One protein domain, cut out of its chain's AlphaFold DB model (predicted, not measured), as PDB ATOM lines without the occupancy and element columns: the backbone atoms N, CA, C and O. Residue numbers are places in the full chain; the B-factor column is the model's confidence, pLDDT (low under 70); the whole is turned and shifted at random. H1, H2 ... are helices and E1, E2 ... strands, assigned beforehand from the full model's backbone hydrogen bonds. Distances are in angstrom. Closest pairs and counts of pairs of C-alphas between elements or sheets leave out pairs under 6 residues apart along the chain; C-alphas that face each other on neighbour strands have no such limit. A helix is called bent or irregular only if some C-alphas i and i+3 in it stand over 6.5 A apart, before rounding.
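This is residues 2 to 95 and 131 to 233 of the 248 residues of an uncharacterized protein of Actinobacteria bacterium (UniProt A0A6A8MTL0). A curled sheet of seven strands, folded into two leaves like part of a barrel, wraps round the helix H2, and the very long helix H1 runs out from this head as an arm whose residues 3 to 29 stick out free. H3 folds back from H2 and runs beside residues 41 to 56 of H1, opposite ways. The printed part has 197 residues, with the named elements in the order H1, E1 to E7, H2, H3; the antiparallel sheet runs E4, E3, E2, E1, E7, E6, E5, and the class is mixed, helices and strands. The whole is extended, with a radius of gyration of the C-alphas of 26.1 A and spans of 97 by 38 by 33 A, the arm making the length.

H1, residues 3 to 57, begins at C-alpha 3 (26.278, -77.535, 24.234) and measures 80.8 A. E1, residues 79 to 90, is 24.9 A long and bends by 87 degrees at residue 84; E2, residues 132 to 142, is 25.0 A long and bends by 79 degrees at residue 135. E3 is residues 145 to 150, E4 154 to 158, E5 162 to 168, E6 173 to 178 and E7 185 to 188. H2, residues 194 to 209, measures 22.8 A. H3, residues 212 to 228, measures 24.9 A and ends at C-alpha 228 (-9.607, -32.576, 32.435).

H1, H2 and H3 form a bundle, three helices side by side. H1 touches H3 at a shallow tilt of 9 degrees, closest at the C-alphas of Leu 52 and Leu 219, 5.9 A. H1 and H2 are close but not clearly touching, closest at the C-alphas of Ala 55 and Leu 203, 6.5 A. H2 and H3 form a helical hairpin, closest at the C-alphas of Ala 206 and Thr 212, 4.9 A; their tilt of 34 degrees is shallow, only just short of steep. Every O i to N i+4 pair is within hydrogen-bond range in H1, H2 and H3. The twisted sheet is a folded sheet, bent back on itself: E4, E3 and E2 face E7, E6 and E5, with E1 as the hinge. E2 E3 E4 and E5 E6 E7 are meanders, each strand the antiparallel neighbour of the one before. Within hydrogen-bond range are N 83 and O 139 of E1 and E2, 2.8 A; N 140 and O 147 of E2 and E3, 2.8 A; N 148 and O 155 of E3 and E4, 2.8 A; N 89 and O 186 of E1 and E7, 2.9 A; N 174 and O 187 of E6 and E7, 2.8 A; and N 166 and O 175 of E5 and E6, 2.9 A. H2 is on the sheet, which curls round its residues 194 to 208; H1 and H3 are not on it.

The two C-alphas farthest apart are those of Gly 2 and Lys 75, 98.7 A. Residues 96 to 130 are not printed, and C-alphas 95 and 131 are 14.4 A apart across the cut. The link from H1 to E1, 21 residues, is long. The mean pLDDT of the printed part is 83.2; residues 2 to 7, 9, 58 to 68, 92 to 95 and 131 are under 70.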
ATOM      1  N   GLY A   2      28.910 -78.448  27.704       57.69
ATOM      2  CA  GLY A   2      28.771 -77.069  27.168       57.69
ATOM      3  C   GLY A   2      27.643 -76.791  26.153       57.69
ATOM      4  O   GLY A   2      27.101 -75.694  26.128       57.69
ATOM      5  N   PHE A   3      27.214 -77.774  25.353       55.12
ATOM      6  CA  PHE A   3      26.278 -77.535  24.234       55.12
ATOM      7  C   PHE A   3      24.854 -77.113  24.645       55.12
ATOM      8  O   PHE A   3      24.197 -76.362  23.926       55.12
ATOM      9  N   PHE A   4      24.363 -77.573  25.800       54.62
ATOM     10  CA  PHE A   4      23.027 -77.210  26.295       54.62
ATOM     11  C   PHE A   4      22.972 -75.787  26.878       54.62
ATOM     12  O   PHE A   4      21.934 -75.132  26.775       54.62
ATOM     13  N   SER A   5      24.082 -75.292  27.435       60.75
ATOM     14  CA  SER A   5      24.193 -73.939  27.999       60.75
ATOM     15  C   SER A   5      24.156 -72.867  26.898       60.75
ATOM     16  O   SER A   5      23.344 -71.941  26.962       60.75
ATOM     17  N   ASP A   6      24.902 -73.072  25.808       63.31
ATOM     18  CA  ASP A   6      24.912 -72.171  24.644       63.31
ATOM     19  C   ASP A   6      23.548 -72.074  23.947       63.31
ATOM     20  O   ASP A   6      23.135 -71.008  23.479       63.31
ATOM     21  N   PHE A   7      22.802 -73.180  23.890       64.06
ATOM     22  CA  PHE A   7      21.466 -73.191  23.299       64.06
ATOM     23  C   PHE A   7      20.442 -72.422  24.151       64.06
ATOM     24  O   PHE A   7      19.585 -71.717  23.605       64.06
ATOM     25  N   GLN A   8      20.542 -72.508  25.482       70.38
ATOM     26  CA  GLN A   8      19.717 -71.715  26.399       70.38
ATOM     27  C   GLN A   8      20.048 -70.218  26.302       70.38
ATOM     28  O   GLN A   8      19.125 -69.405  26.195       70.38
ATOM     29  N   ALA A   9      21.332 -69.858  26.223       69.62
ATOM     30  CA  ALA A   9      21.781 -68.474  26.051       69.62
ATOM     31  C   ALA A   9      21.296 -67.855  24.721       69.62
ATOM     32  O   ALA A   9      20.753 -66.745  24.703       69.62
ATOM     33  N   ARG A  10      21.380 -68.596  23.604       71.75
ATOM     34  CA  ARG A  10      20.854 -68.168  22.286       71.75
ATOM     35  C   ARG A  10      19.326 -68.031  22.256       71.75
ATOM     36  O   ARG A  10      18.780 -67.194  21.540       71.75
ATOM     37  N   ARG A  11      18.598 -68.846  23.026       74.62
ATOM     38  CA  ARG A  11      17.136 -68.714  23.170       74.62
ATOM     39  C   ARG A  11      16.745 -67.521  24.040       74.62
ATOM     40  O   ARG A  11      15.761 -66.852  23.721       74.62
ATOM     41  N   ALA A  12      17.498 -67.248  25.106       74.69
ATOM     42  CA  ALA A  12      17.267 -66.113  25.995       74.69
ATOM     43  C   ALA A  12      17.472 -64.770  25.271       74.69
ATOM     44  O   ALA A  12      16.593 -63.911  25.330       74.69
ATOM     45  N   THR A  13      18.558 -64.634  24.506       80.56
ATOM     46  CA  THR A  13      18.845 -63.455  23.662       80.56
ATOM     47  C   THR A  13      17.764 -63.231  22.606       80.56
ATOM     48  O   THR A  13      17.143 -62.171  22.580       80.56
ATOM     49  N   LYS A  14      17.401 -64.262  21.832       77.50
ATOM     50  CA  LYS A  14      16.325 -64.168  20.827       77.50
ATOM     51  C   LYS A  14      14.953 -63.825  21.434       77.50
ATOM     52  O   LYS A  14      14.128 -63.173  20.792       77.50
ATOM     53  N   ARG A  15      14.672 -64.259  22.671       77.25
ATOM     54  CA  ARG A  15      13.459 -63.874  23.421       77.25
ATOM     55  C   ARG A  15      13.521 -62.413  23.872       77.25
ATOM     56  O   ARG A  15      12.504 -61.729  23.775       77.25
ATOM     57  N   ALA A  16      14.679 -61.947  24.337       79.06
ATOM     58  CA  ALA A  16      14.903 -60.557  24.721       79.06
ATOM     59  C   ALA A  16      14.759 -59.607  23.519       79.06
ATOM     60  O   ALA A  16      14.011 -58.639  23.612       79.06
ATOM     61  N   GLU A  17      15.347 -59.942  22.368       78.31
ATOM     62  CA  GLU A  17      15.210 -59.187  21.112       78.31
ATOM     63  C   GLU A  17      13.751 -59.092  20.651       78.31
ATOM     64  O   GLU A  17      13.264 -58.010  20.328       78.31
ATOM     65  N   ARG A  18      13.007 -60.208  20.674       80.38
ATOM     66  CA  ARG A  18      11.571 -60.210  20.336       80.38
ATOM     67  C   ARG A  18      10.753 -59.357  21.301       80.38
ATOM     68  O   ARG A  18       9.866 -58.633  20.856       80.38
ATOM     69  N   LYS A  19      11.050 -59.431  22.602       82.00
ATOM     70  CA  LYS A  19      10.386 -58.621  23.632       82.00
ATOM     71  C   LYS A  19      10.691 -57.132  23.439       82.00
ATOM     72  O   LYS A  19       9.770 -56.326  23.520       82.00
ATOM     73  N   ALA A  20      11.936 -56.779  23.123       80.31
ATOM     74  CA  ALA A  20      12.348 -55.411  22.818       80.31
ATOM     75  C   ALA A  20      11.674 -54.885  21.538       80.31
ATOM     76  O   ALA A  20      11.110 -53.796  21.549       80.31
ATOM     77  N   ALA A  21      11.628 -55.682  20.466       81.75
ATOM     78  CA  ALA A  21      10.939 -55.319  19.227       81.75
ATOM     79  C   ALA A  21       9.420 -55.153  19.426       81.75
ATOM     80  O   ALA A  21       8.811 -54.250  18.855       81.75
ATOM     81  N   GLN A  22       8.796 -56.000  20.253       83.56
ATOM     82  CA  GLN A  22       7.385 -55.864  20.617       83.56
ATOM     83  C   GLN A  22       7.136 -54.603  21.456       83.56
ATOM     84  O   GLN A  22       6.172 -53.889  21.187       83.56
ATOM     85  N   ALA A  23       8.006 -54.309  22.427       84.25
ATOM     86  CA  ALA A  23       7.931 -53.095  23.237       84.25
ATOM     87  C   ALA A  23       8.104 -51.828  22.381       84.25
ATOM     88  O   ALA A  23       7.326 -50.893  22.530       84.25
ATOM     89  N   ALA A  24       9.042 -51.828  21.429       82.50
ATOM     90  CA  ALA A  24       9.244 -50.720  20.496       82.50
ATOM     91  C   ALA A  24       8.017 -50.485  19.597       82.50
ATOM     92  O   ALA A  24       7.564 -49.353  19.452       82.50
ATOM     93  N   ARG A  25       7.417 -51.551  19.045       85.00
ATOM     94  CA  ARG A  25       6.172 -51.447  18.258       85.00
ATOM     95  C   ARG A  25       4.993 -50.952  19.095       85.00
ATOM     96  O   ARG A  25       4.180 -50.174  18.605       85.00
ATOM     97  N   ALA A  26       4.886 -51.409  20.342       85.62
ATOM     98  CA  ALA A  26       3.855 -50.946  21.264       85.62
ATOM     99  C   ALA A  26       4.033 -49.458  21.602       85.62
ATOM    100  O   ALA A  26       3.047 -48.728  21.578       85.62
ATOM    101  N   ALA A  27       5.271 -49.008  21.833       85.81
ATOM    102  CA  ALA A  27       5.593 -47.603  22.067       85.81
ATOM    103  C   ALA A  27       5.234 -46.728  20.857       85.81
ATOM    104  O   ALA A  27       4.517 -45.750  21.021       85.81
ATOM    105  N   GLN A  28       5.611 -47.138  19.639       84.94
ATOM    106  CA  GLN A  28       5.235 -46.429  18.405       84.94
ATOM    107  C   GLN A  28       3.714 -46.336  18.232       84.94
ATOM    108  O   GLN A  28       3.181 -45.278  17.912       84.94
ATOM    109  N   LYS A  29       2.984 -47.432  18.473       87.00
ATOM    110  CA  LYS A  29       1.517 -47.419  18.386       87.00
ATOM    111  C   LYS A  29       0.891 -46.506  19.447       87.00
ATOM    112  O   LYS A  29      -0.085 -45.818  19.149       87.00
ATOM    113  N   ALA A  30       1.423 -46.520  20.668       85.94
ATOM    114  CA  ALA A  30       0.966 -45.662  21.756       85.94
ATOM    115  C   ALA A  30       1.235 -44.181  21.457       85.94
ATOM    116  O   ALA A  30       0.363 -43.355  21.694       85.94
ATOM    117  N   GLU A  31       2.389 -43.865  20.871       88.56
ATOM    118  CA  GLU A  31       2.744 -42.520  20.419       88.56
ATOM    119  C   GLU A  31       1.800 -42.028  19.316       88.56
ATOM    120  O   GLU A  31       1.210 -40.962  19.461       88.56
ATOM    121  N   VAL A  32       1.554 -42.829  18.273       87.62
ATOM    122  CA  VAL A  32       0.579 -42.475  17.225       87.62
ATOM    123  C   VAL A  32      -0.803 -42.237  17.833       87.62
ATOM    124  O   VAL A  32      -1.408 -41.199  17.594       87.62
ATOM    125  N   THR A  33      -1.274 -43.146  18.689       86.62
ATOM    126  CA  THR A  33      -2.587 -43.014  19.346       86.62
ATOM    127  C   THR A  33      -2.666 -41.745  20.201       86.62
ATOM    128  O   THR A  33      -3.670 -41.042  20.159       86.62
ATOM    129  N   TYR A  34      -1.603 -41.435  20.949       87.00
ATOM    130  CA  TYR A  34      -1.501 -40.221  21.752       87.00
ATOM    131  C   TYR A  34      -1.532 -38.958  20.887       87.00
ATOM    132  O   TYR A  34      -2.322 -38.064  21.161       87.00
ATOM    133  N   THR A  35      -0.711 -38.892  19.836       88.62
ATOM    134  CA  THR A  35      -0.651 -37.721  18.945       88.62
ATOM    135  C   THR A  35      -1.976 -37.478  18.222       88.62
ATOM    136  O   THR A  35      -2.415 -36.333  18.162       88.62
ATOM    137  N   THR A  36      -2.652 -38.532  17.750       83.56
ATOM    138  CA  THR A  36      -3.993 -38.426  17.154       83.56
ATOM    139  C   THR A  36      -5.013 -37.919  18.168       83.56
ATOM    140  O   THR A  36      -5.683 -36.928  17.899       83.56
ATOM    141  N   ALA A  37      -5.087 -38.535  19.352       83.38
ATOM    142  CA  ALA A  37      -6.025 -38.107  20.388       83.38
ATOM    143  C   ALA A  37      -5.756 -36.667  20.853       83.38
ATOM    144  O   ALA A  37      -6.689 -35.927  21.144       83.38
ATOM    145  N   LEU A  38      -4.483 -36.262  20.942       85.50
ATOM    146  CA  LEU A  38      -4.100 -34.905  21.327       85.50
ATOM    147  C   LEU A  38      -4.518 -33.886  20.265       85.50
ATOM    148  O   LEU A  38      -4.972 -32.807  20.630       85.50
ATOM    149  N   ALA A  39      -4.375 -34.222  18.981       83.81
ATOM    150  CA  ALA A  39      -4.811 -33.369  17.881       83.81
ATOM    151  C   ALA A  39      -6.339 -33.201  17.862       83.81
ATOM    152  O   ALA A  39      -6.810 -32.072  17.789       83.81
ATOM    153  N   GLU A  40      -7.097 -34.293  18.012       81.75
ATOM    154  CA  GLU A  40      -8.566 -34.250  18.119       81.75
ATOM    155  C   GLU A  40      -9.014 -33.416  19.329       81.75
ATOM    156  O   GLU A  40      -9.868 -32.544  19.208       81.75
ATOM    157  N   TRP A  41      -8.385 -33.628  20.490       85.19
ATOM    158  CA  TRP A  41      -8.659 -32.840  21.693       85.19
ATOM    159  C   TRP A  41      -8.356 -31.348  21.502       85.19
ATOM    160  O   TRP A  41      -9.092 -30.502  22.007       85.19
ATOM    161  N   GLN A  42      -7.270 -31.018  20.799       86.62
ATOM    162  CA  GLN A  42      -6.877 -29.634  20.543       86.62
ATOM    163  C   GLN A  42      -7.872 -28.941  19.602       86.62
ATOM    164  O   GLN A  42      -8.258 -27.812  19.883       86.62
ATOM    165  N   GLU A  43      -8.326 -29.622  18.543       82.44
ATOM    166  CA  GLU A  43      -9.378 -29.129  17.639       82.44
ATOM    167  C   GLU A  43     -10.668 -28.823  18.417       82.44
ATOM    168  O   GLU A  43     -11.194 -27.713  18.327       82.44
ATOM    169  N   ASP A  44     -11.112 -29.769  19.252       78.69
ATOM    170  CA  ASP A  44     -12.299 -29.619  20.096       78.69
ATOM    171  C   ASP A  44     -12.155 -28.438  21.092       78.69
ATOM    172  O   ASP A  44     -13.095 -27.668  21.313       78.69
ATOM    173  N   TYR A  45     -10.972 -28.266  21.698       83.94
ATOM    174  CA  TYR A  45     -10.685 -27.165  22.626       83.94
ATOM    175  C   TYR A  45     -10.679 -25.800  21.925       83.94
ATOM    176  O   TYR A  45     -11.255 -24.840  22.444       83.94
ATOM    177  N   ASP A  46     -10.038 -25.705  20.759       85.81
ATOM    178  CA  ASP A  46      -9.933 -24.464  19.991       85.81
ATOM    179  C   ASP A  46     -11.304 -24.026  19.454       85.81
ATOM    180  O   ASP A  46     -11.637 -22.838  19.516       85.81
ATOM    181  N   GLU A  47     -12.141 -24.972  19.009       80.88
ATOM    182  CA  GLU A  47     -13.524 -24.695  18.605       80.88
ATOM    183  C   GLU A  47     -14.346 -24.135  19.779       80.88
ATOM    184  O   GLU A  47     -14.972 -23.076  19.648       80.88
ATOM    185  N   ALA A  48     -14.300 -24.780  20.950       82.94
ATOM    186  CA  ALA A  48     -15.022 -24.319  22.136       82.94
ATOM    187  C   ALA A  48     -14.525 -22.951  22.642       82.94
ATOM    188  O   ALA A  48     -15.328 -22.091  23.021       82.94
ATOM    189  N   ALA A  49     -13.212 -22.710  22.604       87.06
ATOM    190  CA  ALA A  49     -12.624 -21.422  22.963       87.06
ATOM    191  C   ALA A  49     -13.065 -20.305  22.002       87.06
ATOM    192  O   ALA A  49     -13.426 -19.214  22.450       87.06
ATOM    193  N   MET A  50     -13.108 -20.583  20.697       84.81
ATOM    194  CA  MET A  50     -13.609 -19.641  19.694       84.81
ATOM    195  C   MET A  50     -15.088 -19.296  19.928       84.81
ATOM    196  O   MET A  50     -15.460 -18.121  19.881       84.81
ATOM    197  N   MET A  51     -15.929 -20.294  20.218       85.62
ATOM    198  CA  MET A  51     -17.348 -20.080  20.529       85.62
ATOM    199  C   MET A  51     -17.548 -19.247  21.793       85.62
ATOM    200  O   MET A  51     -18.395 -18.352  21.811       85.62
ATOM    201  N   LEU A  52     -16.755 -19.501  22.838       87.56
ATOM    202  CA  LEU A  52     -16.782 -18.703  24.063       87.56
ATOM    203  C   LEU A  52     -16.455 -17.234  23.778       87.56
ATOM    204  O   LEU A  52     -17.162 -16.346  24.262       87.56
ATOM    205  N   GLU A  53     -15.424 -16.965  22.979       87.81
ATOM    206  CA  GLU A  53     -15.092 -15.594  22.589       87.81
ATOM    207  C   GLU A  53     -16.228 -14.947  21.786       87.81
ATOM    208  O   GLU A  53     -16.643 -13.830  22.099       87.81
ATOM    209  N   TRP A  54     -16.834 -15.660  20.835       84.69
ATOM    210  CA  TRP A  54     -18.001 -15.154  20.099       84.69
ATOM    211  C   TRP A  54     -19.201 -14.862  21.011       84.69
ATOM    212  O   TRP A  54     -19.887 -13.855  20.834       84.69
ATOM    213  N   ALA A  55     -19.455 -15.705  22.013       86.81
ATOM    214  CA  ALA A  55     -20.536 -15.487  22.971       86.81
ATOM    215  C   ALA A  55     -20.295 -14.255  23.862       86.81
ATOM    216  O   ALA A  55     -21.250 -13.551  24.199       86.81
ATOM    217  N   ARG A  56     -19.034 -13.964  24.211       87.94
ATOM    218  CA  ARG A  56     -18.640 -12.797  25.024       87.94
ATOM    219  C   ARG A  56     -18.782 -11.475  24.281       87.94
ATOM    220  O   ARG A  56     -19.299 -10.517  24.850       87.94
ATOM    221  N   HIS A  57     -18.328 -11.422  23.030       79.31
ATOM    222  CA  HIS A  57     -18.351 -10.189  22.229       79.31
ATOM    223  C   HIS A  57     -19.706  -9.951  21.543       79.31
ATOM    224  O   HIS A  57     -19.948  -8.878  20.987       79.31
ATOM    225  N   GLY A  58     -20.615 -10.928  21.635       67.62
ATOM    226  CA  GLY A  58     -21.884 -10.942  20.920       67.62
ATOM    227  C   GLY A  58     -21.674 -11.174  19.425       67.62
ATOM    228  O   GLY A  58     -20.551 -11.229  18.930       67.62
ATOM    229  N   ALA A  59     -22.768 -11.284  18.668       59.66
ATOM    230  CA  ALA A  59     -22.674 -11.145  17.222       59.66
ATOM    231  C   ALA A  59     -22.280  -9.690  16.928       59.66
ATOM    232  O   ALA A  59     -23.141  -8.835  16.719       59.66
ATOM    233  N   THR A  60     -20.985  -9.368  16.958       49.75
ATOM    234  CA  THR A  60     -20.469  -8.210  16.241       49.75
ATOM    235  C   THR A  60     -20.752  -8.508  14.786       49.75
ATOM    236  O   THR A  60     -19.963  -9.167  14.116       49.75
ATOM    237  N   GLY A  61     -21.941  -8.108  14.333       46.06
ATOM    238  CA  GLY A  61     -22.247  -8.026  12.924       46.06
ATOM    239  C   GLY A  61     -21.163  -7.148  12.341       46.06
ATOM    240  O   GLY A  61     -21.186  -5.931  12.535       46.06
ATOM    241  N   SER A  62     -20.167  -7.784  11.731       40.12
ATOM    242  CA  SER A  62     -19.225  -7.109  10.870       40.12
ATOM    243  C   SER A  62     -20.101  -6.336   9.895       40.12
ATOM    244  O   SER A  62     -20.836  -6.915   9.099       40.12
ATOM    245  N   LYS A  63     -20.108  -5.007  10.030       40.28
ATOM    246  CA  LYS A  63     -20.716  -4.122   9.032       40.28
ATOM    247  C   LYS A  63     -20.009  -4.258   7.677       40.28
ATOM    248  O   LYS A  63     -20.517  -3.722   6.701       40.28
ATOM    249  N   ASP A  64     -18.893  -4.988   7.647       39.03
ATOM    250  CA  ASP A  64     -18.040  -5.248   6.495       39.03
ATOM    251  C   ASP A  64     -18.286  -6.641   5.884       39.03
ATOM    252  O   ASP A  64     -17.747  -6.965   4.827       39.03
ATOM    253  N   ASP A  65     -19.145  -7.455   6.503       43.91
ATOM    254  CA  ASP A  65     -19.572  -8.736   5.961       43.91
ATOM    255  C   ASP A  65     -20.758  -8.486   5.026       43.91
ATOM    256  O   ASP A  65     -21.926  -8.676   5.373       43.91
ATOM    257  N   ASP A  66     -20.424  -8.059   3.812       40.62
ATOM    258  CA  ASP A  66     -21.295  -7.892   2.641       40.62
ATOM    259  C   ASP A  66     -21.865  -9.252   2.156       40.62
ATOM    260  O   ASP A  66     -22.003  -9.535   0.961       40.62
ATOM    261  N   PHE A  67     -22.186 -10.163   3.084       54.47
ATOM    262  CA  PHE A  67     -22.940 -11.364   2.785       54.47
ATOM    263  C   PHE A  67     -24.327 -10.919   2.353       54.47
ATOM    264  O   PHE A  67     -25.126 -10.422   3.149       54.47
ATOM    265  N   ASN A  68     -24.640 -11.155   1.082       64.31
ATOM    266  CA  ASN A  68     -26.010 -11.154   0.606       64.31
ATOM    267  C   ASN A  68     -26.792 -12.210   1.403       64.31
ATOM    268  O   ASN A  68     -26.864 -13.376   1.007       64.31
ATOM    269  N   THR A  69     -27.370 -11.801   2.532       71.31
ATOM    270  CA  THR A  69     -28.162 -12.651   3.426       71.31
ATOM    271  C   THR A  69     -29.365 -13.250   2.696       71.31
ATOM    272  O   THR A  69     -29.875 -14.286   3.106       71.31
ATOM    273  N   GLY A  70     -29.809 -12.656   1.581       77.81
ATOM    274  CA  GLY A  70     -31.016 -13.068   0.858       77.81
ATOM    275  C   GLY A  70     -32.315 -12.717   1.594       77.81
ATOM    276  O   GLY A  70     -33.400 -13.070   1.130       77.81
ATOM    277  N   ILE A  71     -32.226 -12.007   2.727       84.12
ATOM    278  CA  ILE A  71     -33.368 -11.526   3.508       84.12
ATOM    279  C   ILE A  71     -33.198 -10.048   3.867       84.12
ATOM    280  O   ILE A  71     -32.093  -9.535   4.001       84.12
ATOM    281  N   VAL A  72     -34.316  -9.360   4.090       89.06
ATOM    282  CA  VAL A  72     -34.297  -7.999   4.642       89.06
ATOM    283  C   VAL A  72     -34.231  -8.082   6.167       89.06
ATOM    284  O   VAL A  72     -35.149  -8.624   6.794       89.06
ATOM    285  N   LEU A  73     -33.162  -7.536   6.755       89.94
ATOM    286  CA  LEU A  73     -33.014  -7.402   8.205       89.94
ATOM    287  C   LEU A  73     -33.905  -6.269   8.738       89.94
ATOM    288  O   LEU A  73     -33.986  -5.184   8.159       89.94
ATOM    289  N   LYS A  74     -34.594  -6.524   9.851       89.75
ATOM    290  CA  LYS A  74     -35.417  -5.542  10.570       89.75
ATOM    291  C   LYS A  74     -34.539  -4.620  11.425       89.75
ATOM    292  O   LYS A  74     -33.368  -4.886  11.680       89.75
ATOM    293  N   LYS A  75     -35.113  -3.521  11.924       88.00
ATOM    294  CA  LYS A  75     -34.411  -2.606  12.840       88.00
ATOM    295  C   LYS A  75     -33.928  -3.360  14.088       88.00
ATOM    296  O   LYS A  75     -34.742  -3.956  14.787       88.00
ATOM    297  N   GLY A  76     -32.626  -3.293  14.371       88.19
ATOM    298  CA  GLY A  76     -32.001  -3.993  15.504       88.19
ATOM    299  C   GLY A  76     -31.817  -5.504  15.299       88.19
ATOM    300  O   GLY A  76     -31.395  -6.194  16.227       88.19
ATOM    301  N   GLU A  77     -32.134  -6.021  14.108       91.00
ATOM    302  CA  GLU A  77     -31.831  -7.393  13.715       91.00
ATOM    303  C   GLU A  77     -30.367  -7.473  13.257       91.00
ATOM    304  O   GLU A  77     -29.935  -6.717  12.388       91.00
ATOM    305  N   VAL A  78     -29.606  -8.378  13.864       89.19
ATOM    306  CA  VAL A  78     -28.179  -8.603  13.615       89.19
ATOM    307  C   VAL A  78     -27.997 -10.024  13.105       89.19
ATOM    308  O   VAL A  78     -28.589 -10.965  13.641       89.19
ATOM    309  N   LEU A  79     -27.187 -10.173  12.059       90.50
ATOM    310  CA  LEU A  79     -26.832 -11.468  11.495       90.50
ATOM    311  C   LEU A  79     -25.953 -12.258  12.474       90.50
ATOM    312  O   LEU A  79     -24.984 -11.730  13.006       90.50
ATOM    313  N   VAL A  80     -26.285 -13.532  12.675       90.88
ATOM    314  CA  VAL A  80     -25.519 -14.481  13.500       90.88
ATOM    315  C   VAL A  80     -24.879 -15.572  12.632       90.88
ATOM    316  O   VAL A  80     -23.795 -16.057  12.947       90.88
ATOM    317  N   GLY A  81     -25.502 -15.950  11.510       89.62
ATOM    318  CA  GLY A  81     -24.876 -16.844  10.532       89.62
ATOM    319  C   GLY A  81     -25.709 -17.124   9.287       89.62
ATOM    320  O   GLY A  81     -26.926 -16.934   9.283       89.62
ATOM    321  N   VAL A  82     -25.039 -17.617   8.242       91.19
ATOM    322  CA  VAL A  82     -25.639 -18.053   6.972       91.19
ATOM    323  C   VAL A  82     -25.107 -19.440   6.605       91.19
ATOM    324  O   VAL A  82     -23.910 -19.688   6.719       91.19
ATOM    325  N   TYR A  83     -25.989 -20.330   6.148       90.81
ATOM    326  CA  TYR A  83     -25.657 -21.686   5.697       90.81
ATOM    327  C   TYR A  83     -26.392 -22.006   4.396       90.81
ATOM    328  O   TYR A  83     -27.612 -21.956   4.365       90.81
ATOM    329  N   GLU A  84     -25.686 -22.380   3.327       89.12
ATOM    330  CA  GLU A  84     -26.300 -22.528   1.989       89.12
ATOM    331  C   GLU A  84     -26.964 -23.888   1.719       89.12
ATOM    332  O   GLU A  84     -27.708 -24.038   0.753       89.12
ATOM    333  N   LYS A  85     -26.674 -24.907   2.536       88.06
ATOM    334  CA  LYS A  85     -27.086 -26.301   2.285       88.06
ATOM    335  C   LYS A  85     -27.866 -26.909   3.451       88.06
ATOM    336  O   LYS A  85     -27.736 -28.098   3.736       88.06
ATOM    337  N   ALA A  86     -28.664 -26.103   4.145       93.19
ATOM    338  CA  ALA A  86     -29.538 -26.619   5.189       93.19
ATOM    339  C   ALA A  86     -30.698 -27.407   4.563       93.19
ATOM    340  O   ALA A  86     -31.227 -27.030   3.518       93.19
ATOM    341  N   ALA A  87     -31.117 -28.489   5.212       94.75
ATOM    342  CA  ALA A  87     -32.341 -29.200   4.865       94.75
ATOM    343  C   ALA A  87     -33.503 -28.631   5.684       94.75
ATOM    344  O   ALA A  87     -33.397 -28.562   6.905       94.75
ATOM    345  N   LEU A  88     -34.633 -28.287   5.071       95.94
ATOM    346  CA  LEU A  88     -35.875 -28.096   5.817       95.94
ATOM    347  C   LEU A  88     -36.441 -29.473   6.162       95.94
ATOM    348  O   LEU A  88     -36.652 -30.294   5.269       95.94
ATOM    349  N   ILE A  89     -36.709 -29.723   7.443       92.88
ATOM    350  CA  ILE A  89     -37.289 -30.987   7.906       92.88
ATOM    351  C   ILE A  89     -38.671 -30.774   8.522       92.88
ATOM    352  O   ILE A  89     -38.914 -29.832   9.284       92.88
ATOM    353  N   GLU A  90     -39.570 -31.709   8.239       87.81
ATOM    354  CA  GLU A  90     -40.867 -31.820   8.902       87.81
ATOM    355  C   GLU A  90     -40.974 -33.216   9.523       87.81
ATOM    356  O   GLU A  90     -41.033 -34.208   8.791       87.81
ATOM    357  N   PRO A  91     -40.957 -33.340  10.863       72.94
ATOM    358  CA  PRO A  91     -41.123 -34.631  11.523       72.94
ATOM    359  C   PRO A  91     -42.471 -35.265  11.136       72.94
ATOM    360  O   PRO A  91     -43.511 -34.621  11.266       72.94
ATOM    361  N   ARG A  92     -42.467 -36.517  10.648       62.25
ATOM    362  CA  ARG A  92     -43.669 -37.201  10.123       62.25
ATOM    363  C   ARG A  92     -44.367 -38.171  11.096       62.25
ATOM    364  O   ARG A  92     -45.375 -38.758  10.709       62.25
ATOM    365  N   ARG A  93     -43.965 -38.259  12.374       53.31
ATOM    366  CA  ARG A  93     -44.600 -39.150  13.375       53.31
ATOM    367  C   ARG A  93     -45.344 -38.437  14.512       53.31
ATOM    368  O   ARG A  93     -45.014 -37.315  14.870       53.31
ATOM    369  N   GLN A  94     -46.369 -39.144  15.014       37.38
ATOM    370  CA  GLN A  94     -47.497 -38.763  15.891       37.38
ATOM    371  C   GLN A  94     -47.227 -37.793  17.070       37.38
ATOM    372  O   GLN A  94     -46.103 -37.708  17.563       37.38
ATOM    373  N   PRO A  95     -48.274 -37.087  17.564       33.59
ATOM    374  CA  PRO A  95     -48.132 -35.984  18.508       33.59
ATOM    375  C   PRO A  95     -47.691 -36.473  19.890       33.59
ATOM    376  O   PRO A  95     -48.474 -37.031  20.652       33.59
ATOM    377  N   PRO A 131     -36.069 -37.748  10.121       62.25
ATOM    378  CA  PRO A 131     -36.764 -36.531   9.721       62.25
ATOM    379  C   PRO A 131     -36.664 -36.378   8.202       62.25
ATOM    380  O   PRO A 131     -35.568 -36.340   7.647       62.25
ATOM    381  N   THR A 132     -37.803 -36.376   7.507       74.31
ATOM    382  CA  THR A 132     -37.801 -36.305   6.045       74.31
ATOM    383  C   THR A 132     -37.432 -34.884   5.639       74.31
ATOM    384  O   THR A 132     -38.148 -33.942   5.985       74.31
ATOM    385  N   ALA A 133     -36.316 -34.726   4.924       89.38
ATOM    386  CA  ALA A 133     -35.993 -33.469   4.263       89.38
ATOM    387  C   ALA A 133     -37.067 -33.183   3.206       89.38
ATOM    388  O   ALA A 133     -37.321 -34.014   2.334       89.38
ATOM    389  N   VAL A 134     -37.731 -32.035   3.322       92.69
ATOM    390  CA  VAL A 134     -38.784 -31.595   2.395       92.69
ATOM    391  C   VAL A 134     -38.284 -30.543   1.408       92.69
ATOM    392  O   VAL A 134     -38.929 -30.312   0.390       92.69
ATOM    393  N   ASP A 135     -37.145 -29.913   1.699       95.62
ATOM    394  CA  ASP A 135     -36.450 -28.991   0.804       95.62
ATOM    395  C   ASP A 135     -34.992 -28.812   1.247       95.62
ATOM    396  O   ASP A 135     -34.646 -29.135   2.387       95.62
ATOM    397  N   PHE A 136     -34.161 -28.248   0.377       95.44
ATOM    398  CA  PHE A 136     -32.804 -27.814   0.699       95.44
ATOM    399  C   PHE A 136     -32.603 -26.370   0.261       95.44
ATOM    400  O   PHE A 136     -33.139 -25.935  -0.758       95.44
ATOM    401  N   GLY A 137     -31.821 -25.625   1.028       94.00
ATOM    402  CA  GLY A 137     -31.542 -24.245   0.688       94.00
ATOM    403  C   GLY A 137     -30.820 -23.484   1.777       94.00
ATOM    404  O   GLY A 137     -30.200 -24.048   2.685       94.00
ATOM    405  N   ARG A 138     -30.929 -22.166   1.660       94.56
ATOM    406  CA  ARG A 138     -30.251 -21.226   2.527       94.56
ATOM    407  C   ARG A 138     -30.956 -21.125   3.870       94.56
ATOM    408  O   ARG A 138     -32.173 -20.986   3.945       94.56
ATOM    409  N   LEU A 139     -30.168 -21.119   4.930       95.62
ATOM    410  CA  LEU A 139     -30.568 -20.800   6.284       95.62
ATOM    411  C   LEU A 139     -29.857 -19.528   6.727       95.62
ATOM    412  O   LEU A 139     -28.636 -19.432   6.640       95.62
ATOM    413  N   VAL A 140     -30.618 -18.586   7.257       95.38
ATOM    414  CA  VAL A 140     -30.130 -17.348   7.852       95.38
ATOM    415  C   VAL A 140     -30.550 -17.331   9.310       95.38
ATOM    416  O   VAL A 140     -31.725 -17.511   9.630       95.38
ATOM    417  N   ILE A 141     -29.592 -17.120  10.200       95.44
ATOM    418  CA  ILE A 141     -29.807 -17.021  11.640       95.44
ATOM    419  C   ILE A 141     -29.515 -15.578  12.034       95.44
ATOM    420  O   ILE A 141     -28.430 -15.066  11.760       95.44
ATOM    421  N   THR A 142     -30.471 -14.924  12.680       95.06
ATOM    422  CA  THR A 142     -30.323 -13.579  13.247       95.06
ATOM    423  C   THR A 142     -30.644 -13.612  14.732       95.06
ATOM    424  O   THR A 142     -31.238 -14.571  15.204       95.06
ATOM    425  N   ASN A 143     -30.351 -12.548  15.474       94.31
ATOM    426  CA  ASN A 143     -30.791 -12.408  16.870       94.31
ATOM    427  C   ASN A 143     -32.322 -12.256  17.048       94.31
ATOM    428  O   ASN A 143     -32.774 -11.984  18.152       94.31
ATOM    429  N   GLN A 144     -33.135 -12.352  15.989       96.56
ATOM    430  CA  GLN A 144     -34.599 -12.204  16.062       96.56
ATOM    431  C   GLN A 144     -35.342 -13.434  15.535       96.56
ATOM    432  O   GLN A 144     -36.443 -13.755  16.000       96.56
ATOM    433  N   ARG A 145     -34.762 -14.125  14.552       97.25
ATOM    434  CA  ARG A 145     -35.401 -15.248  13.872       97.25
ATOM    435  C   ARG A 145     -34.395 -16.117  13.133       97.25
ATOM    436  O   ARG A 145     -33.301 -15.697  12.770       97.25
ATOM    437  N   VAL A 146     -34.847 -17.322  12.834       97.81
ATOM    438  CA  VAL A 146     -34.208 -18.233  11.892       97.81
ATOM    439  C   VAL A 146     -35.054 -18.263  10.625       97.81
ATOM    440  O   VAL A 146     -36.268 -18.450  10.708       97.81
ATOM    441  N   VAL A 147     -34.449 -18.067   9.459       97.44
ATOM    442  CA  VAL A 147     -35.140 -18.039   8.164       97.44
ATOM    443  C   VAL A 147     -34.521 -19.065   7.229       97.44
ATOM    444  O   VAL A 147     -33.332 -19.022   6.954       97.44
ATOM    445  N   PHE A 148     -35.341 -19.973   6.722       97.38
ATOM    446  CA  PHE A 148     -35.004 -20.908   5.662       97.38
ATOM    447  C   PHE A 148     -35.627 -20.452   4.336       97.38
ATOM    448  O   PHE A 148     -36.812 -20.098   4.299       97.38
ATOM    449  N   GLN A 149     -34.846 -20.517   3.261       96.06
ATOM    450  CA  GLN A 149     -35.233 -20.241   1.879       96.06
ATOM    451  C   GLN A 149     -34.713 -21.366   0.974       96.06
ATOM    452  O   GLN A 149     -33.524 -21.425   0.655       96.06
ATOM    453  N   GLY A 150     -35.609 -22.262   0.572       95.25
ATOM    454  CA  GLY A 150     -35.364 -23.295  -0.431       95.25
ATOM    455  C   GLY A 150     -36.064 -22.980  -1.750       95.25
ATOM    456  O   GLY A 150     -36.751 -21.965  -1.885       95.25
ATOM    457  N   ALA A 151     -35.894 -23.865  -2.730       95.00
ATOM    458  CA  ALA A 151     -36.506 -23.696  -4.047       95.00
ATOM    459  C   ALA A 151     -38.042 -23.806  -4.002       95.00
ATOM    460  O   ALA A 151     -38.726 -23.176  -4.806       95.00
ATOM    461  N   ASN A 152     -38.577 -24.598  -3.068       95.31
ATOM    462  CA  ASN A 152     -40.003 -24.914  -2.984       95.31
ATOM    463  C   ASN A 152     -40.658 -24.376  -1.705       95.31
ATOM    464  O   ASN A 152     -41.870 -24.173  -1.665       95.31
ATOM    465  N   ASN A 153     -39.875 -24.168  -0.646       95.00
ATOM    466  CA  ASN A 153     -40.365 -23.821   0.677       95.00
ATOM    467  C   ASN A 153     -39.583 -22.658   1.284       95.00
ATOM    468  O   ASN A 153     -38.359 -22.592   1.218       95.00
ATOM    469  N   ALA A 154     -40.301 -21.800   2.006       94.94
ATOM    470  CA  ALA A 154     -39.719 -20.843   2.934       94.94
ATOM    471  C   ALA A 154     -40.265 -21.093   4.346       94.94
ATOM    472  O   ALA A 154     -41.428 -21.475   4.529       94.94
ATOM    473  N   ARG A 155     -39.432 -20.886   5.369       96.44
ATOM    474  CA  ARG A 155     -39.838 -21.044   6.772       96.44
ATOM    475  C   ARG A 155     -39.162 -20.000   7.643       96.44
ATOM    476  O   ARG A 155     -37.961 -19.813   7.561       96.44
ATOM    477  N   GLU A 156     -39.927 -19.348   8.509       96.75
ATOM    478  CA  GLU A 156     -39.397 -18.411   9.506       96.75
ATOM    479  C   GLU A 156     -39.738 -18.903  10.914       96.75
ATOM    480  O   GLU A 156     -40.910 -19.140  11.211       96.75
ATOM    481  N   TRP A 157     -38.761 -19.017  11.804       97.69
ATOM    482  CA  TRP A 157     -38.959 -19.256  13.234       97.69
ATOM    483  C   TRP A 157     -38.538 -18.009  14.009       97.69
ATOM    484  O   TRP A 157     -37.353 -17.773  14.216       97.69
ATOM    485  N   ALA A 158     -39.511 -17.194  14.420       97.75
ATOM    486  CA  ALA A 158     -39.257 -16.024  15.255       97.75
ATOM    487  C   ALA A 158     -39.033 -16.438  16.715       97.75
ATOM    488  O   ALA A 158     -39.865 -17.156  17.281       97.75
ATOM    489  N   PHE A 159     -37.968 -15.934  17.345       96.06
ATOM    490  CA  PHE A 159     -37.679 -16.225  18.753       96.06
ATOM    491  C   PHE A 159     -38.784 -15.712  19.686       96.06
ATOM    492  O   PHE A 159     -39.149 -16.394  20.638       96.06
ATOM    493  N   SER A 160     -39.445 -14.603  19.338       96.69
ATOM    494  CA  SER A 160     -40.601 -14.059  20.074       96.69
ATOM    495  C   SER A 160     -41.830 -14.974  20.125       96.69
ATOM    496  O   SER A 160     -42.757 -14.732  20.900       96.69
ATOM    497  N   LYS A 161     -41.879 -16.008  19.278       96.06
ATOM    498  CA  LYS A 161     -42.947 -17.018  19.253       96.06
ATOM    499  C   LYS A 161     -42.440 -18.407  19.606       96.06
ATOM    500  O   LYS A 161     -43.244 -19.340  19.576       96.06
ATOM    501  N   MET A 162     -41.154 -18.553  19.904       92.50
ATOM    502  CA  MET A 162     -40.512 -19.836  20.132       92.50
ATOM    503  C   MET A 162     -40.950 -20.442  21.461       92.50
ATOM    504  O   MET A 162     -40.901 -19.795  22.499       92.50
ATOM    505  N   LEU A 163     -41.404 -21.691  21.399       87.06
ATOM    506  CA  LEU A 163     -41.752 -22.498  22.567       87.06
ATOM    507  C   LEU A 163     -40.568 -23.347  23.031       87.06
ATOM    508  O   LEU A 163     -40.439 -23.624  24.218       87.06
ATOM    509  N   GLY A 164     -39.716 -23.762  22.093       81.38
ATOM    510  CA  GLY A 164     -38.537 -24.564  22.383       81.38
ATOM    511  C   GLY A 164     -37.755 -24.936  21.129       81.38
ATOM    512  O   GLY A 164     -38.284 -24.919  20.010       81.38
ATOM    513  N   MET A 165     -36.491 -25.288  21.348       86.25
ATOM    514  CA  MET A 165     -35.577 -25.849  20.359       86.25
ATOM    515  C   MET A 165     -35.082 -27.201  20.863       86.25
ATOM    516  O   MET A 165     -34.895 -27.395  22.063       86.25
ATOM    517  N   THR A 166     -34.905 -28.163  19.967       84.25
ATOM    518  CA  THR A 166     -34.390 -29.488  20.326       84.25
ATOM    519  C   THR A 166     -33.394 -29.945  19.280       84.25
ATOM    520  O   THR A 166     -33.742 -30.076  18.106       84.25
ATOM    521  N   HIS A 167     -32.164 -30.201  19.717       83.94
ATOM    522  CA  HIS A 167     -31.076 -30.665  18.867       83.94
ATOM    523  C   HIS A 167     -30.941 -32.190  18.933       83.94
ATOM    524  O   HIS A 167     -31.112 -32.793  19.989       83.94
ATOM    525  N   ASN A 168     -30.581 -32.819  17.817       79.00
ATOM    526  CA  ASN A 168     -30.280 -34.248  17.740       79.00
ATOM    527  C   ASN A 168     -28.888 -34.451  17.133       79.00
ATOM    528  O   ASN A 168     -28.628 -33.984  16.030       79.00
ATOM    529  N   GLU A 169     -27.965 -35.070  17.882       72.31
ATOM    530  CA  GLU A 169     -26.558 -35.315  17.482       72.31
ATOM    531  C   GLU A 169     -26.382 -36.507  16.559       72.31
ATOM    532  O   GLU A 169     -25.529 -36.489  15.676       72.31
ATOM    533  N   VAL A 170     -27.194 -37.543  16.758       75.19
ATOM    534  CA  VAL A 170     -27.103 -38.779  15.980       75.19
ATOM    535  C   VAL A 170     -27.531 -38.511  14.539       75.19
ATOM    536  O   VAL A 170     -26.842 -38.918  13.604       75.19
ATOM    537  N   ASN A 171     -28.630 -37.771  14.388       78.38
ATOM    538  CA  ASN A 171     -29.143 -37.258  13.124       78.38
ATOM    539  C   ASN A 171     -29.126 -35.722  13.204       78.38
ATOM    540  O   ASN A 171     -30.110 -35.174  13.715       78.38
ATOM    541  N   PRO A 172     -28.039 -35.049  12.761       84.38
ATOM    542  CA  PRO A 172     -27.808 -33.617  12.969       84.38
ATOM    543  C   PRO A 172     -28.974 -32.762  12.486       84.38
ATOM    544  O   PRO A 172     -29.133 -32.447  11.308       84.38
ATOM    545  N   THR A 173     -29.847 -32.443  13.432       86.94
ATOM    546  CA  THR A 173     -31.083 -31.714  13.189       86.94
ATOM    547  C   THR A 173     -31.406 -30.848  14.393       86.94
ATOM    548  O   THR A 173     -31.077 -31.192  15.529       86.94
ATOM    549  N   THR A 174     -32.072 -29.726  14.143       89.94
ATOM    550  CA  THR A 174     -32.692 -28.897  15.174       89.94
ATOM    551  C   THR A 174     -34.161 -28.708  14.849       89.94
ATOM    552  O   THR A 174     -34.496 -28.094  13.837       89.94
ATOM    553  N   VAL A 175     -35.041 -29.213  15.710       90.38
ATOM    554  CA  VAL A 175     -36.487 -28.988  15.629       90.38
ATOM    555  C   VAL A 175     -36.843 -27.749  16.443       90.38
ATOM    556  O   VAL A 175     -36.401 -27.599  17.578       90.38
ATOM    557  N   MET A 176     -37.651 -26.865  15.862       90.50
ATOM    558  CA  MET A 176     -38.084 -25.609  16.467       90.50
ATOM    559  C   MET A 176     -39.612 -25.576  16.552       90.50
ATOM    560  O   MET A 176     -40.322 -25.617  15.538       90.50
ATOM    561  N   ALA A 177     -40.123 -25.484  17.779       87.56
ATOM    562  CA  ALA A 177     -41.543 -25.333  18.064       87.56
ATOM    563  C   ALA A 177     -41.888 -23.853  18.265       87.56
ATOM    564  O   ALA A 177     -41.183 -23.131  18.971       87.56
ATOM    565  N   VAL A 178     -42.988 -23.400  17.662       90.88
ATOM    566  CA  VAL A 178     -43.481 -22.022  17.791       90.88
ATOM    567  C   VAL A 178     -44.969 -22.015  18.123       90.88
ATOM    568  O   VAL A 178     -45.728 -22.854  17.649       90.88
ATOM    569  N   SER A 179     -45.390 -21.036  18.914       91.25
ATOM    570  CA  SER A 179     -46.760 -20.884  19.426       91.25
ATOM    571  C   SER A 179     -47.818 -20.655  18.348       91.25
ATOM    572  O   SER A 179     -48.991 -20.944  18.559       91.25
ATOM    573  N   ASN A 180     -47.424 -20.139  17.185       92.75
ATOM    574  CA  ASN A 180     -48.331 -19.794  16.092       92.75
ATOM    575  C   ASN A 180     -48.430 -20.879  15.007       92.75
ATOM    576  O   ASN A 180     -48.907 -20.589  13.909       92.75
ATOM    577  N   ARG A 181     -47.967 -22.111  15.270       90.12
ATOM    578  CA  ARG A 181     -48.077 -23.240  14.331       90.12
ATOM    579  C   ARG A 181     -48.457 -24.528  15.044       90.12
ATOM    580  O   ARG A 181     -47.910 -24.851  16.087       90.12
ATOM    581  N   GLN A 182     -49.348 -25.297  14.419       84.19
ATOM    582  CA  GLN A 182     -49.746 -26.616  14.922       84.19
ATOM    583  C   GLN A 182     -48.671 -27.688  14.695       84.19
ATOM    584  O   GLN A 182     -48.522 -28.589  15.513       84.19
ATOM    585  N   LYS A 183     -47.924 -27.609  13.584       85.06
ATOM    586  CA  LYS A 183     -46.865 -28.570  13.244       85.06
ATOM    587  C   LYS A 183     -45.490 -27.986  13.548       85.06
ATOM    588  O   LYS A 183     -45.184 -26.863  13.137       85.06
ATOM    589  N   VAL A 184     -44.655 -28.771  14.224       88.19
ATOM    590  CA  VAL A 184     -43.235 -28.459  14.409       88.19
ATOM    591  C   VAL A 184     -42.470 -28.699  13.111       88.19
ATOM    592  O   VAL A 184     -42.847 -29.520  12.278       88.19
ATOM    593  N   SER A 185     -41.388 -27.959  12.930       92.75
ATOM    594  CA  SER A 185     -40.474 -28.110  11.797       92.75
ATOM    595  C   SER A 185     -39.079 -27.742  12.256       92.75
ATOM    596  O   SER A 185     -38.912 -27.150  13.323       92.75
ATOM    597  N   GLY A 186     -38.081 -28.097  11.473       93.62
ATOM    598  CA  GLY A 186     -36.706 -27.860  11.853       93.62
ATOM    599  C   GLY A 186     -35.787 -27.765  10.663       93.62
ATOM    600  O   GLY A 186     -36.219 -27.701   9.513       93.62
ATOM    601  N   ILE A 187     -34.508 -27.821  10.979       94.81
ATOM    602  CA  ILE A 187     -33.429 -27.848  10.011       94.81
ATOM    603  C   ILE A 187     -32.575 -29.089  10.218       94.81
ATOM    604  O   ILE A 187     -32.301 -29.471  11.354       94.81
ATOM    605  N   GLY A 188     -32.179 -29.725   9.124       91.88
ATOM    606  CA  GLY A 188     -31.110 -30.712   9.082       91.88
ATOM    607  C   GLY A 188     -29.835 -30.087   8.535       91.88
ATOM    608  O   GLY A 188     -29.884 -29.155   7.731       91.88
ATOM    609  N   TYR A 189     -28.701 -30.595   8.992       87.88
ATOM    610  CA  TYR A 189     -27.371 -30.146   8.597       87.88
ATOM    611  C   TYR A 189     -26.408 -31.337   8.591       87.88
ATOM    612  O   TYR A 189     -26.769 -32.444   8.990       87.88
ATOM    613  N   ASP A 190     -25.209 -31.140   8.056       84.44
ATOM    614  CA  ASP A 190     -24.183 -32.178   8.041       84.44
ATOM    615  C   ASP A 190     -23.512 -32.333   9.420       84.44
ATOM    616  O   ASP A 190     -23.757 -31.571  10.364       84.44
ATOM    617  N   LYS A 191     -22.717 -33.397   9.574       78.06
ATOM    618  CA  LYS A 191     -22.013 -33.658  10.836       78.06
ATOM    619  C   LYS A 191     -20.862 -32.681  11.036       78.06
ATOM    620  O   LYS A 191     -20.591 -32.339  12.183       78.06
ATOM    621  N   GLU A 192     -20.223 -32.236   9.954       77.81
ATOM    622  CA  GLU A 192     -19.097 -31.305  10.009       77.81
ATOM    623  C   GLU A 192     -19.503 -29.941  10.590       77.81
ATOM    624  O   GLU A 192     -18.793 -29.409  11.434       77.81
ATOM    625  N   ASN A 193     -20.669 -29.402  10.223       74.31
ATOM    626  CA  ASN A 193     -21.139 -28.088  10.680       74.31
ATOM    627  C   ASN A 193     -22.032 -28.151  11.931       74.31
ATOM    628  O   ASN A 193     -22.593 -27.134  12.350       74.31
ATOM    629  N   CYS A 194     -22.203 -29.336  12.526       79.75
ATOM    630  CA  CYS A 194     -23.179 -29.588  13.586       79.75
ATOM    631  C   CYS A 194     -22.970 -28.702  14.823       79.75
ATOM    632  O   CYS A 194     -23.929 -28.079  15.287       79.75
ATOM    633  N   ALA A 195     -21.740 -28.622  15.338       78.75
ATOM    634  CA  ALA A 195     -21.410 -27.841  16.530       78.75
ATOM    635  C   ALA A 195     -21.558 -26.333  16.261       78.75
ATOM    636  O   ALA A 195     -22.381 -25.663  16.891       78.75
ATOM    637  N   GLY A 196     -20.875 -25.832  15.227       81.81
ATOM    638  CA  GLY A 196     -20.956 -24.439  14.782       81.81
ATOM    639  C   GLY A 196     -22.374 -23.922  14.513       81.81
ATOM    640  O   GLY A 196     -22.680 -22.777  14.854       81.81
ATOM    641  N   LEU A 197     -23.249 -24.725  13.902       88.06
ATOM    642  CA  LEU A 197     -24.622 -24.306  13.604       88.06
ATOM    643  C   LEU A 197     -25.482 -24.234  14.862       88.06
ATOM    644  O   LEU A 197     -26.193 -23.247  15.060       88.06
ATOM    645  N   ARG A 198     -25.401 -25.239  15.737       87.94
ATOM    646  CA  ARG A 198     -26.145 -25.231  17.005       87.94
ATOM    647  C   ARG A 198     -25.724 -24.081  17.894       87.94
ATOM    648  O   ARG A 198     -26.590 -23.371  18.391       87.94
ATOM    649  N   PHE A 199     -24.418 -23.861  18.018       87.88
ATOM    650  CA  PHE A 199     -23.888 -22.716  18.740       87.88
ATOM    651  C   PHE A 199     -24.490 -21.407  18.218       87.88
ATOM    652  O   PHE A 199     -24.984 -20.607  19.004       87.88
ATOM    653  N   ARG A 200     -24.541 -21.203  16.894       90.75
ATOM    654  CA  ARG A 200     -25.135 -19.986  16.313       90.75
ATOM    655  C   ARG A 200     -26.630 -19.849  16.593       90.75
ATOM    656  O   ARG A 200     -27.087 -18.737  16.834       90.75
ATOM    657  N   LEU A 201     -27.397 -20.939  16.575       92.19
ATOM    658  CA  LEU A 201     -28.815 -20.908  16.953       92.19
ATOM    659  C   LEU A 201     -29.014 -20.483  18.414       92.19
ATOM    660  O   LEU A 201     -29.915 -19.704  18.725       92.19
ATOM    661  N   GLU A 202     -28.164 -20.987  19.297       90.12
ATOM    662  CA  GLU A 202     -28.248 -20.762  20.739       90.12
ATOM    663  C   GLU A 202     -27.739 -19.376  21.116       90.12
ATOM    664  O   GLU A 202     -28.405 -18.665  21.864       90.12
ATOM    665  N   LEU A 203     -26.648 -18.926  20.493       90.00
ATOM    666  CA  LEU A 203     -26.189 -17.544  20.554       90.00
ATOM    667  C   LEU A 203     -27.286 -16.587  20.083       90.00
ATOM    668  O   LEU A 203     -27.566 -15.597  20.750       90.00
ATOM    669  N   ALA A 204     -27.952 -16.891  18.969       93.50
ATOM    670  CA  ALA A 204     -29.050 -16.081  18.462       93.50
ATOM    671  C   ALA A 204     -30.227 -15.992  19.446       93.50
ATOM    672  O   ALA A 204     -30.749 -14.896  19.670       93.50
ATOM    673  N   ARG A 205     -30.607 -17.109  20.082       91.81
ATOM    674  CA  ARG A 205     -31.625 -17.110  21.145       91.81
ATOM    675  C   ARG A 205     -31.162 -16.312  22.365       91.81
ATOM    676  O   ARG A 205     -31.934 -15.513  22.887       91.81
ATOM    677  N   ALA A 206     -29.926 -16.508  22.817       91.00
ATOM    678  CA  ALA A 206     -29.371 -15.811  23.974       91.00
ATOM    679  C   ALA A 206     -29.308 -14.294  23.736       91.00
ATOM    680  O   ALA A 206     -29.699 -13.519  24.607       91.00
ATOM    681  N   LEU A 207     -28.921 -13.864  22.530       91.56
ATOM    682  CA  LEU A 207     -28.964 -12.463  22.107       91.56
ATOM    683  C   LEU A 207     -30.395 -11.913  22.085       91.56
ATOM    684  O   LEU A 207     -30.607 -10.779  22.508       91.56
ATOM    685  N   PHE A 208     -31.376 -12.699  21.626       93.56
ATOM    686  CA  PHE A 208     -32.788 -12.303  21.656       93.56
ATOM    687  C   PHE A 208     -33.306 -12.096  23.089       93.56
ATOM    688  O   PHE A 208     -34.038 -11.142  23.351       93.56
ATOM    689  N   LEU A 209     -32.937 -12.992  24.009       91.06
ATOM    690  CA  LEU A 209     -33.377 -12.968  25.409       91.06
ATOM    691  C   LEU A 209     -32.573 -11.997  26.288       91.06
ATOM    692  O   LEU A 209     -33.003 -11.701  27.400       91.06
ATOM    693  N   GLY A 210     -31.424 -11.511  25.810       90.94
ATOM    694  CA  GLY A 210     -30.482 -10.744  26.626       90.94
ATOM    695  C   GLY A 210     -29.761 -11.592  27.681       90.94
ATOM    696  O   GLY A 210     -29.358 -11.059  28.708       90.94
ATOM    697  N   ASP A 211     -29.610 -12.898  27.439       87.69
ATOM    698  CA  ASP A 211     -29.077 -13.890  28.386       87.69
ATOM    699  C   ASP A 211     -27.791 -14.565  27.867       87.69
ATOM    700  O   ASP A 211     -27.569 -15.770  27.999       87.69
ATOM    701  N   THR A 212     -26.910 -13.793  27.225       89.12
ATOM    702  CA  THR A 212     -25.606 -14.302  26.759       89.12
ATOM    703  C   THR A 212     -24.703 -14.737  27.909       89.12
ATOM    704  O   THR A 212     -23.868 -15.618  27.723       89.12
ATOM    705  N   SER A 213     -24.890 -14.189  29.112       88.25
ATOM    706  CA  SER A 213     -24.154 -14.588  30.316       88.25
ATOM    707  C   SER A 213     -24.338 -16.060  30.669       88.25
ATOM    708  O   SER A 213     -23.367 -16.715  31.042       88.25
ATOM    709  N   SER A 214     -25.553 -16.600  30.530       85.31
ATOM    710  CA  SER A 214     -25.807 -18.016  30.814       85.31
ATOM    711  C   SER A 214     -25.089 -18.913  29.806       85.31
ATOM    712  O   SER A 214     -24.391 -19.836  30.213       85.31
ATOM    713  N   LEU A 215     -25.140 -18.562  28.515       84.25
ATOM    714  CA  LEU A 215     -24.409 -19.273  27.460       84.25
ATOM    715  C   LEU A 215     -22.883 -19.230  27.675       84.25
ATOM    716  O   LEU A 215     -22.197 -20.232  27.495       84.25
ATOM    717  N   VAL A 216     -22.344 -18.081  28.094       87.50
ATOM    718  CA  VAL A 216     -20.917 -17.925  28.428       87.50
ATOM    719  C   VAL A 216     -20.522 -18.829  29.597       87.50
ATOM    720  O   VAL A 216     -19.505 -19.516  29.507       87.50
ATOM    721  N   ASN A 217     -21.316 -18.860  30.670       85.44
ATOM    722  CA  ASN A 217     -21.042 -19.705  31.836       85.44
ATOM    723  C   ASN A 217     -21.068 -21.201  31.477       85.44
ATOM    724  O   ASN A 217     -20.222 -21.963  31.947       85.44
ATOM    725  N   GLU A 218     -22.012 -21.621  30.632       81.62
ATOM    726  CA  GLU A 218     -22.104 -22.998  30.135       81.62
ATOM    727  C   GLU A 218     -20.858 -23.382  29.317       81.62
ATOM    728  O   GLU A 218     -20.206 -24.382  29.628       81.62
ATOM    729  N   LEU A 219     -20.459 -22.546  28.350       83.81
ATOM    730  CA  LEU A 219     -19.254 -22.746  27.531       83.81
ATOM    731  C   LEU A 219     -17.968 -22.790  28.367       83.81
ATOM    732  O   LEU A 219     -17.064 -23.581  28.097       83.81
ATOM    733  N   GLN A 220     -17.879 -21.964  29.412       88.12
ATOM    734  CA  GLN A 220     -16.768 -22.020  30.361       88.12
ATOM    735  C   GLN A 220     -16.733 -23.352  31.113       88.12
ATOM    736  O   GLN A 220     -15.664 -23.946  31.241       88.12
ATOM    737  N   GLY A 221     -17.886 -23.835  31.583       82.75
ATOM    738  CA  GLY A 221     -17.991 -25.136  32.238       82.75
ATOM    739  C   GLY A 221     -17.541 -26.282  31.331       82.75
ATOM    740  O   GLY A 221     -16.795 -27.157  31.771       82.75
ATOM    741  N   GLU A 222     -17.929 -26.254  30.055       78.69
ATOM    742  CA  GLU A 222     -17.505 -27.259  29.077       78.69
ATOM    743  C   GLU A 222     -15.994 -27.220  28.822       78.69
ATOM    744  O   GLU A 222     -15.345 -28.265  28.851       78.69
ATOM    745  N   LEU A 223     -15.406 -26.031  28.672       84.19
ATOM    746  CA  LEU A 223     -13.955 -25.883  28.532       84.19
ATOM    747  C   LEU A 223     -13.188 -26.426  29.742       84.19
ATOM    748  O   LEU A 223     -12.157 -27.075  29.564       84.19
ATOM    749  N   GLU A 224     -13.672 -26.197  30.964       87.00
ATOM    750  CA  GLU A 224     -13.048 -26.774  32.161       87.00
ATOM    751  C   GLU A 224     -13.118 -28.306  32.149       87.00
ATOM    752  O   GLU A 224     -12.124 -28.968  32.447       87.00
ATOM    753  N   VAL A 225     -14.241 -28.888  31.716       82.12
ATOM    754  CA  VAL A 225     -14.356 -30.342  31.538       82.12
ATOM    755  C   VAL A 225     -13.391 -30.844  30.461       82.12
ATOM    756  O   VAL A 225     -12.671 -31.813  30.711       82.12
ATOM    757  N   LEU A 226     -13.304 -30.181  29.304       82.12
ATOM    758  CA  LEU A 226     -12.371 -30.557  28.236       82.12
ATOM    759  C   LEU A 226     -10.916 -30.511  28.704       82.12
ATOM    760  O   LEU A 226     -10.136 -31.402  28.376       82.12
ATOM    761  N   LYS A 227     -10.525 -29.547  29.542       86.94
ATOM    762  CA  LYS A 227      -9.167 -29.525  30.113       86.94
ATOM    763  C   LYS A 227      -8.846 -30.786  30.915       86.94
ATOM    764  O   LYS A 227      -7.714 -31.265  30.846       86.94
ATOM    765  N   THR A 228      -9.819 -31.352  31.635       86.56
ATOM    766  CA  THR A 228      -9.607 -32.576  32.435       86.56
ATOM    767  C   THR A 228      -9.401 -33.836  31.597       86.56
ATOM    768  O   THR A 228      -8.888 -34.831  32.106       86.56
ATOM    769  N   THR A 229      -9.774 -33.809  30.318       83.94
ATOM    770  CA  THR A 229      -9.722 -34.973  29.423       83.94
ATOM    771  C   THR A 229      -8.568 -34.935  28.435       83.94
ATOM    772  O   THR A 229      -8.460 -35.824  27.588       83.94
ATOM    773  N   LYS A 230      -7.684 -33.941  28.564       87.44
ATOM    774  CA  LYS A 230      -6.478 -33.824  27.752       87.44
ATOM    775  C   LYS A 230      -5.683 -35.139  27.783       87.44
ATOM    776  O   LYS A 230      -5.326 -35.599  28.872       87.44
ATOM    777  N   PRO A 231      -5.365 -35.736  26.618       87.62
ATOM    778  CA  PRO A 231      -4.582 -36.964  26.562       87.62
ATOM    779  C   PRO A 231      -3.238 -36.818  27.277       87.62
ATOM    780  O   PRO A 231      -2.552 -35.799  27.152       87.62
ATOM    781  N   LEU A 232      -2.846 -37.860  28.009       87.12
ATOM    782  CA  LEU A 232      -1.562 -37.929  28.702       87.12
ATOM    783  C   LEU A 232      -0.505 -38.598  27.813       87.12
ATOM    784  O   LEU A 232      -0.834 -39.557  27.110       87.12
ATOM    785  N   PRO A 233       0.756 -38.128  27.848       87.50
ATOM    786  CA  PRO A 233       1.829 -38.724  27.063       87.50
ATOM    787  C   PRO A 233       2.058 -40.192  27.465       87.50
ATOM    788  O   PRO A 233       1.909 -40.538  28.642       87.50
TER     789      PRO A 233